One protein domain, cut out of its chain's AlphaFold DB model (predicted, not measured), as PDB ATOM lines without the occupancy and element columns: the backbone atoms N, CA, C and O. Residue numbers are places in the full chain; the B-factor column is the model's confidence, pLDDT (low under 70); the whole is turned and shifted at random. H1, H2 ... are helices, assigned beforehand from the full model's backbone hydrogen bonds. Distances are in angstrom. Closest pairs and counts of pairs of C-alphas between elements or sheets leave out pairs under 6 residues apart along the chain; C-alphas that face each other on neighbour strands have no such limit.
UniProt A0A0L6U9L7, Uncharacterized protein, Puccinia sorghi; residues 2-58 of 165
ATOM      1  N   GLN A   2     128.237 154.356 178.331       40.03
ATOM      2  CA  GLN A   2     126.872 154.794 178.633       40.03
ATOM      3  C   GLN A   2     125.952 153.969 177.729       40.03
ATOM      4  O   GLN A   2     126.007 154.107 176.510       40.03
ATOM      5  N   TYR A   3     125.205 153.024 178.297       53.16
ATOM      6  CA  TYR A   3     124.209 152.283 177.525       53.16
ATOM      7  C   TYR A   3     123.083 153.250 177.154       53.16
ATOM      8  O   TYR A   3     122.647 154.029 178.002       53.16
ATOM      9  N   SER A   4     122.630 153.235 175.896       65.06
ATOM     10  CA  SER A   4     121.471 154.039 175.505       65.06
ATOM     11  C   SER A   4     120.266 153.605 176.341       65.06
ATOM     12  O   SER A   4     120.068 152.408 176.564       65.06
ATOM     13  N   GLU A   5     119.455 154.562 176.801       66.12
ATOM     14  CA  GLU A   5     118.322 154.317 177.718       66.12
ATOM     15  C   GLU A   5     117.340 153.245 177.204       66.12
ATOM     16  O   GLU A   5     116.610 152.633 177.978       66.12
ATOM     17  N   ASN A   6     117.380 152.945 175.901       76.38
ATOM     18  CA  ASN A   6     116.496 152.005 175.219       76.38
ATOM     19  C   ASN A   6     117.237 150.866 174.501       76.38
ATOM     20  O   ASN A   6     116.704 150.286 173.555       76.38
ATOM     21  N   GLY A   7     118.452 150.512 174.937       79.50
ATOM     22  CA  GLY A   7     119.231 149.423 174.330       79.50
ATOM     23  C   GLY A   7     118.469 148.090 174.246       79.50
ATOM     24  O   GLY A   7     118.610 147.355 173.273       79.50
ATOM     25  N   TRP A   8     117.581 147.813 175.206       79.75
ATOM     26  CA  TRP A   8     116.710 146.631 175.195       79.75
ATOM     27  C   TRP A   8     115.769 146.584 173.977       79.75
ATOM     28  O   TRP A   8     115.483 145.502 173.466       79.75
ATOM     29  N   PHE A   9     115.291 147.740 173.504       83.19
ATOM     30  CA  PHE A   9     114.365 147.837 172.375       83.19
ATOM     31  C   PHE A   9     115.080 147.482 171.075       83.19
ATOM     32  O   PHE A   9     114.564 146.719 170.261       83.19
ATOM     33  N   TRP A  10     116.311 147.979 170.929       84.88
ATOM     34  CA  TRP A  10     117.181 147.625 169.814       84.88
ATOM     35  C   TRP A  10     117.524 146.131 169.817       84.88
ATOM     36  O   TRP A  10     117.387 145.478 168.787       84.88
ATOM     37  N   VAL A  11     117.862 145.568 170.984       83.19
ATOM     38  CA  VAL A  11     118.115 144.124 171.124       83.19
ATOM     39  C   VAL A  11     116.918 143.307 170.640       83.19
ATOM     40  O   VAL A  11     117.114 142.401 169.841       83.19
ATOM     41  N   GLN A  12     115.688 143.632 171.059       84.50
ATOM     42  CA  GLN A  12     114.492 142.906 170.608       84.50
ATOM     43  C   GLN A  12     114.236 143.046 169.104       84.50
ATOM     44  O   GLN A  12     113.836 142.076 168.458       84.50
ATOM     45  N   TYR A  13     114.479 144.233 168.545       86.56
ATOM     46  CA  TYR A  13     114.334 144.480 167.114       86.56
ATOM     47  C   TYR A  13     115.296 143.621 166.284       86.56
ATOM     48  O   TYR A  13     114.848 142.915 165.376       86.56
ATOM     49  N   GLU A  14     116.592 143.633 166.610       88.00
ATOM     50  CA  GLU A  14     117.585 142.828 165.886       88.00
ATOM     51  C   GLU A  14     117.313 141.331 166.051       88.00
ATOM     52  O   GLU A  14     117.457 140.571 165.096       88.00
ATOM     53  N   PHE A  15     116.825 140.915 167.223       87.00
ATOM     54  CA  PHE A  15     116.427 139.533 167.466       87.00
ATOM     55  C   PHE A  15     115.304 139.077 166.542       87.00
ATOM     56  O   PHE A  15     115.419 138.067 165.853       87.00
ATOM     57  N   ALA A  16     114.214 139.850 166.500       88.44
ATOM     58  CA  ALA A  16     113.074 139.542 165.650       88.44
ATOM     59  C   ALA A  16     113.486 139.493 164.173       88.44
ATOM     60  O   ALA A  16     113.009 138.634 163.436       88.44
ATOM     61  N   LYS A  17     114.391 140.386 163.759       89.88
ATOM     62  CA  LYS A  17     114.931 140.450 162.401       89.88
ATOM     63  C   LYS A  17     115.804 139.239 162.058       89.88
ATOM     64  O   LYS A  17     115.618 138.661 160.992       89.88
ATOM     65  N   GLU A  18     116.727 138.835 162.932       89.50
ATOM     66  CA  GLU A  18     117.561 137.642 162.714       89.50
ATOM     67  C   GLU A  18     116.703 136.376 162.628       89.50
ATOM     68  O   GLU A  18     116.914 135.547 161.736       89.50
ATOM     69  N   THR A  19     115.715 136.234 163.519       87.25
ATOM     70  CA  THR A  19     114.800 135.088 163.514       87.25
ATOM     71  C   THR A  19     113.953 135.038 162.239       87.25
ATOM     72  O   THR A  19     113.801 133.964 161.658       87.25
ATOM     73  N   ASP A  20     113.445 136.180 161.770       90.31
ATOM     74  CA  ASP A  20     112.654 136.278 160.535       90.31
ATOM     75  C   ASP A  20     113.501 135.965 159.287       90.31
ATOM     76  O   ASP A  20     113.111 135.150 158.450       90.31
ATOM     77  N   ASN A  21     114.720 136.513 159.208       90.50
ATOM     78  CA  ASN A  21     115.648 136.269 158.096       90.50
ATOM     79  C   ASN A  21     116.099 134.803 157.991       90.50
ATOM     80  O   ASN A  21     116.433 134.335 156.903       90.50
ATOM     81  N   ASN A  22     116.115 134.075 159.110       87.56
ATOM     82  CA  ASN A  22     116.555 132.681 159.182       87.56
ATOM     83  C   ASN A  22     115.409 131.741 159.597       87.56
ATOM     84  O   ASN A  22     115.637 130.722 160.261       87.56
ATOM     85  N   LEU A  23     114.173 132.068 159.194       87.94
ATOM     86  CA  LEU A  23     112.950 131.364 159.593       87.94
ATOM     87  C   LEU A  23     113.043 129.843 159.408       87.94
ATOM     88  O   LEU A  23     112.615 129.094 160.282       87.94
ATOM     89  N   SER A  24     113.625 129.368 158.303       86.19
ATOM     90  CA  SER A  24     113.765 127.933 158.011       86.19
ATOM     91  C   SER A  24     114.649 127.205 159.031       86.19
ATOM     92  O   SER A  24     114.286 126.130 159.512       86.19
ATOM     93  N   ILE A  25     115.774 127.813 159.417       83.62
ATOM     94  CA  ILE A  25     116.713 127.270 160.405       83.62
ATOM     95  C   ILE A  25     116.029 127.196 161.768       83.62
ATOM     96  O   ILE A  25     116.019 126.143 162.408       83.62
ATOM     97  N   TYR A  26     115.408 128.293 162.199       84.44
ATOM     98  CA  TYR A  26     114.767 128.342 163.510       84.44
ATOM     99  C   TYR A  26     113.497 127.501 163.578       84.44
ATOM    100  O   TYR A  26     113.209 126.931 164.627       84.44
ATOM    101  N   SER A  27     112.792 127.305 162.463       86.62
ATOM    102  CA  SER A  27     111.635 126.402 162.409       86.62
ATOM    103  C   SER A  27     112.041 124.963 162.724       86.62
ATOM    104  O   SER A  27     111.341 124.282 163.470       86.62
ATOM    105  N   MET A  28     113.205 124.510 162.248       83.62
ATOM    106  CA  MET A  28     113.733 123.187 162.607       83.62
ATOM    107  C   MET A  28     114.144 123.091 164.084       83.62
ATOM    108  O   MET A  28     114.039 122.022 164.682       83.62
ATOM    109  N   LEU A  29     114.612 124.191 164.682       77.75
ATOM    110  CA  LEU A  29     115.138 124.208 166.053       77.75
ATOM    111  C   LEU A  29     114.063 124.431 167.126       77.75
ATOM    112  O   LEU A  29     114.210 123.940 168.245       77.75
ATOM    113  N   LEU A  30     113.003 125.178 166.807       80.38
ATOM    114  CA  LEU A  30     112.055 125.730 167.781       80.38
ATOM    115  C   LEU A  30     110.638 125.146 167.665       80.38
ATOM    116  O   LEU A  30     109.712 125.664 168.285       80.38
ATOM    117  N   GLY A  31     110.470 124.044 166.930       83.88
ATOM    118  CA  GLY A  31     109.201 123.305 166.877       83.88
ATOM    119  C   GLY A  31     108.257 123.731 165.750       83.88
ATOM    120  O   GLY A  31     107.042 123.625 165.900       83.88
ATOM    121  N   GLY A  32     108.806 124.190 164.624       87.94
ATOM    122  CA  GLY A  32     108.073 124.503 163.398       87.94
ATOM    123  C   GLY A  32     107.801 125.991 163.183       87.94
ATOM    124  O   GLY A  32     107.938 126.821 164.081       87.94
ATOM    125  N   GLU A  33     107.383 126.330 161.965       90.19
ATOM    126  CA  GLU A  33     107.202 127.714 161.507       90.19
ATOM    127  C   GLU A  33     106.180 128.496 162.343       90.19
ATOM    128  O   GLU A  33     106.416 129.651 162.698       90.19
ATOM    129  N   THR A  34     105.072 127.860 162.731       91.00
ATOM    130  CA  THR A  34     104.044 128.479 163.581       91.00
ATOM    131  C   THR A  34     104.609 128.904 164.937       91.00
ATOM    132  O   THR A  34     104.308 129.998 165.416       91.00
ATOM    133  N   ALA A  35     105.456 128.071 165.550       87.31
ATOM    134  CA  ALA A  35     106.092 128.397 166.824       87.31
ATOM    135  C   ALA A  35     107.045 129.593 166.675       87.31
ATOM    136  O   ALA A  35     107.012 130.512 167.493       87.31
ATOM    137  N   VAL A  36     107.826 129.632 165.592       87.19
ATOM    138  CA  VAL A  36     108.757 130.737 165.320       87.19
ATOM    139  C   VAL A  36     108.022 132.046 165.034       87.19
ATOM    140  O   VAL A  36     108.375 133.082 165.594       87.19
ATOM    141  N   LYS A  37     106.946 132.024 164.242       90.00
ATOM    142  CA  LYS A  37     106.122 133.221 163.995       90.00
ATOM    143  C   LYS A  37     105.494 133.767 165.280       90.00
ATOM    144  O   LYS A  37     105.426 134.985 165.459       90.00
ATOM    145  N   ASN A  38     105.085 132.889 166.196       87.62
ATOM    146  CA  ASN A  38     104.604 133.291 167.519       87.62
ATOM    147  C   ASN A  38     105.709 133.944 168.362       87.62
ATOM    148  O   ASN A  38     105.451 134.938 169.034       87.62
ATOM    149  N   ILE A  39     106.942 133.442 168.290       83.62
ATOM    150  CA  ILE A  39     108.097 134.063 168.953       83.62
ATOM    151  C   ILE A  39     108.369 135.461 168.376       83.62
ATOM    152  O   ILE A  39     108.467 136.429 169.131       83.62
ATOM    153  N   ILE A  40     108.418 135.601 167.048       87.38
ATOM    154  CA  ILE A  40     108.646 136.893 166.381       87.38
ATOM    155  C   ILE A  40     107.571 137.914 166.786       87.38
ATOM    156  O   ILE A  40     107.883 139.077 167.049       87.38
ATOM    157  N   SER A  41     106.300 137.506 166.860       86.81
ATOM    158  CA  SER A  41     105.213 138.413 167.252       86.81
ATOM    159  C   SER A  41     105.308 138.859 168.717       86.81
ATOM    160  O   SER A  41     104.980 140.008 169.030       86.81
ATOM    161  N   GLN A  42     105.813 137.996 169.603       83.81
ATOM    162  CA  GLN A  42     106.089 138.331 171.002       83.81
ATOM    163  C   GLN A  42     107.276 139.295 171.139       83.81
ATOM    164  O   GLN A  42     107.199 140.232 171.930       83.81
ATOM    165  N   LEU A  43     108.327 139.133 170.333       81.88
ATOM    166  CA  LEU A  43     109.504 140.012 170.343       81.88
ATOM    167  C   LEU A  43     109.230 141.403 169.750       81.88
ATOM    168  O   LEU A  43     109.909 142.372 170.078       81.88
ATOM    169  N   LYS A  44     108.224 141.542 168.881       84.19
ATOM    170  CA  LYS A  44     107.847 142.844 168.317       84.19
ATOM    171  C   LYS A  44     107.213 143.734 169.392       84.19
ATOM    172  O   LYS A  44     106.071 143.530 169.824       84.19
ATOM    173  N   VAL A  45     107.931 144.780 169.791       78.25
ATOM    174  CA  VAL A  45     107.424 145.864 170.644       78.25
ATOM    175  C   VAL A  45     107.222 147.108 169.783       78.25
ATOM    176  O   VAL A  45     108.114 147.522 169.056       78.25
ATOM    177  N   SER A  46     106.021 147.687 169.818       75.62
ATOM    178  CA  SER A  46     105.636 148.788 168.923       75.62
ATOM    179  C   SER A  46     106.079 150.165 169.412       75.62
ATOM    180  O   SER A  46     106.255 151.068 168.598       75.62
ATOM    181  N   ARG A  47     106.226 150.359 170.730       76.38
ATOM    182  CA  ARG A  47     106.636 151.634 171.339       76.38
ATOM    183  C   ARG A  47     107.447 151.387 172.607       76.38
ATOM    184  O   ARG A  47     107.100 150.516 173.399       76.38
ATOM    185  N   ILE A  48     108.472 152.210 172.810       73.00
ATOM    186  CA  ILE A  48     109.394 152.157 173.956       73.00
ATOM    187  C   ILE A  48     108.679 152.451 175.289       73.00
ATOM    188  O   ILE A  48     108.969 151.815 176.294       73.00
ATOM    189  N   ASN A  49     107.688 153.350 175.293       73.19
ATOM    190  CA  ASN A  49     107.043 153.844 176.521       73.19
ATOM    191  C   ASN A  49     105.912 152.937 177.056       73.19
ATOM    192  O   ASN A  49     105.102 153.378 177.868       73.19
ATOM    193  N   ILE A  50     105.795 151.693 176.580       73.62
ATOM    194  CA  ILE A  50     104.734 150.764 176.995       73.62
ATOM    195  C   ILE A  50     105.307 149.739 177.975       73.62
ATOM    196  O   ILE A  50     106.368 149.164 177.741       73.62
ATOM    197  N   LYS A  51     104.565 149.447 179.050       77.38
ATOM    198  CA  LYS A  51     104.882 148.343 179.964       77.38
ATOM    199  C   LYS A  51     104.927 147.022 179.186       77.38
ATOM    200  O   LYS A  51     103.908 146.568 178.671       77.38
ATOM    201  N   ILE A  52     106.100 146.397 179.122       75.44
ATOM    202  CA  ILE A  52     106.289 145.132 178.406       75.44
ATOM    203  C   ILE A  52     105.731 143.981 179.257       75.44
ATOM    204  O   ILE A  52     106.220 143.760 180.369       75.44
ATOM    205  N   PRO A  53     104.731 143.224 178.772       78.88
ATOM    206  CA  PRO A  53     104.216 142.075 179.504       78.88
ATOM    207  C   PRO A  53     105.243 140.935 179.513       78.88
ATOM    208  O   PRO A  53     106.032 140.797 178.581       78.88
ATOM    209  N   LEU A  54     105.182 140.073 180.535       74.38
ATOM    210  CA  LEU A  54     106.089 138.925 180.709       74.38
ATOM    211  C   LEU A  54     106.183 138.027 179.468       74.38
ATOM    212  O   LEU A  54     107.242 137.488 179.178       74.38
ATOM    213  N   LEU A  55     105.091 137.899 178.707       75.81
ATOM    214  CA  LEU A  55     105.049 137.097 177.480       75.81
ATOM    215  C   LEU A  55     105.972 137.614 176.364       75.81
ATOM    216  O   LEU A  55     106.237 136.887 175.417       75.81
ATOM    217  N   LYS A  56     106.417 138.872 176.450       76.38
ATOM    218  CA  LYS A  56     107.342 139.505 175.499       76.38
ATOM    219  C   LYS A  56     108.785 139.537 176.008       76.38
ATOM    220  O   LYS A  56     109.647 140.160 175.397       76.38
ATOM    221  N   TRP A  57     109.055 138.921 177.159       76.69
ATOM    222  CA  TRP A  57     110.409 138.820 177.688       76.69
ATOM    223  C   TRP A  57     111.147 137.676 176.993       76.69
ATOM    224  O   TRP A  57     110.571 136.620 176.729       76.69
ATOM    225  N   LEU A  58     112.446 137.858 176.745       71.12
ATOM    226  CA  LEU A  58     113.314 136.793 176.244       71.12
ATOM    227  C   LEU A  58     113.333 135.629 177.250       71.12
ATOM    228  O   LEU A  58     113.892 135.740 178.340       71.12
TER     229      LEU A  58
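AT A GLANCE: This is residues 2 to 58 of the 165 residues of an uncharacterized protein of Puccinia sorghi (UniProt A0A0L6U9L7). Two helices, H1 and H3, lie side by side and run opposite ways, and the short helix H2 crosses one end of the pair, so that the three make a U. After H3 a stretch with no named element, residues 44 to 58, runs on past the open end of the U and then folds back. The printed part has 57 residues with three named helices, in the order H1, H2, H3, and no named strand; its class is all helix. It is only just loose, close to compact, with a radius of gyration of the C-alphas of 12.3 A, and elongated, spanning 37 by 22 by 15 A.

HOW THE PARTS SIT: Start with H1, residues 7 to 21, and look for H3, residues 33 to 43: they touch, and their closest C-alphas, those of Ala 16 and Ile 40, are 5.2 A apart. Their lines stand at a shallow tilt of 18 degrees, opposite ways. Between them in the chain you find H2, residues 23 to 30, which touches H3, with the closest C-alphas, those of Ser 27 and Glu 33, 4.7 A apart. H2 and H3 are about perpendicular, at 87 degrees. H1 and H2 are close but not clearly touching: their closest C-alphas, those of Thr 19 and Tyr 26, are 6.7 A apart, and their lines are about perpendicular, at 76 degrees. In H1, H2 and H3 every O i to N i+4 pair is within hydrogen-bond range.

IN THESE COORDINATES: Find C-alpha 7 at (119.231, 149.423, 174.330); from there H1 runs 21.2 A to C-alpha 21 at (115.648, 136.269, 158.096). H2 covers 10.0 A from Leu 23 to Leu 30. H3 runs 15.3 A from Glu 33 to C-alpha 43 at (109.504, 140.012, 170.343).

THE WHOLE: The two C-alphas farthest apart, those of Gln 2 and Gly 32, are 38.8 A apart. The printed part has no cut, and the links H1 to H2 and H2 to H3 are tight. The mean pLDDT of the printed part is 81.1; look for low confidence, under 70, at residues 2 to 5.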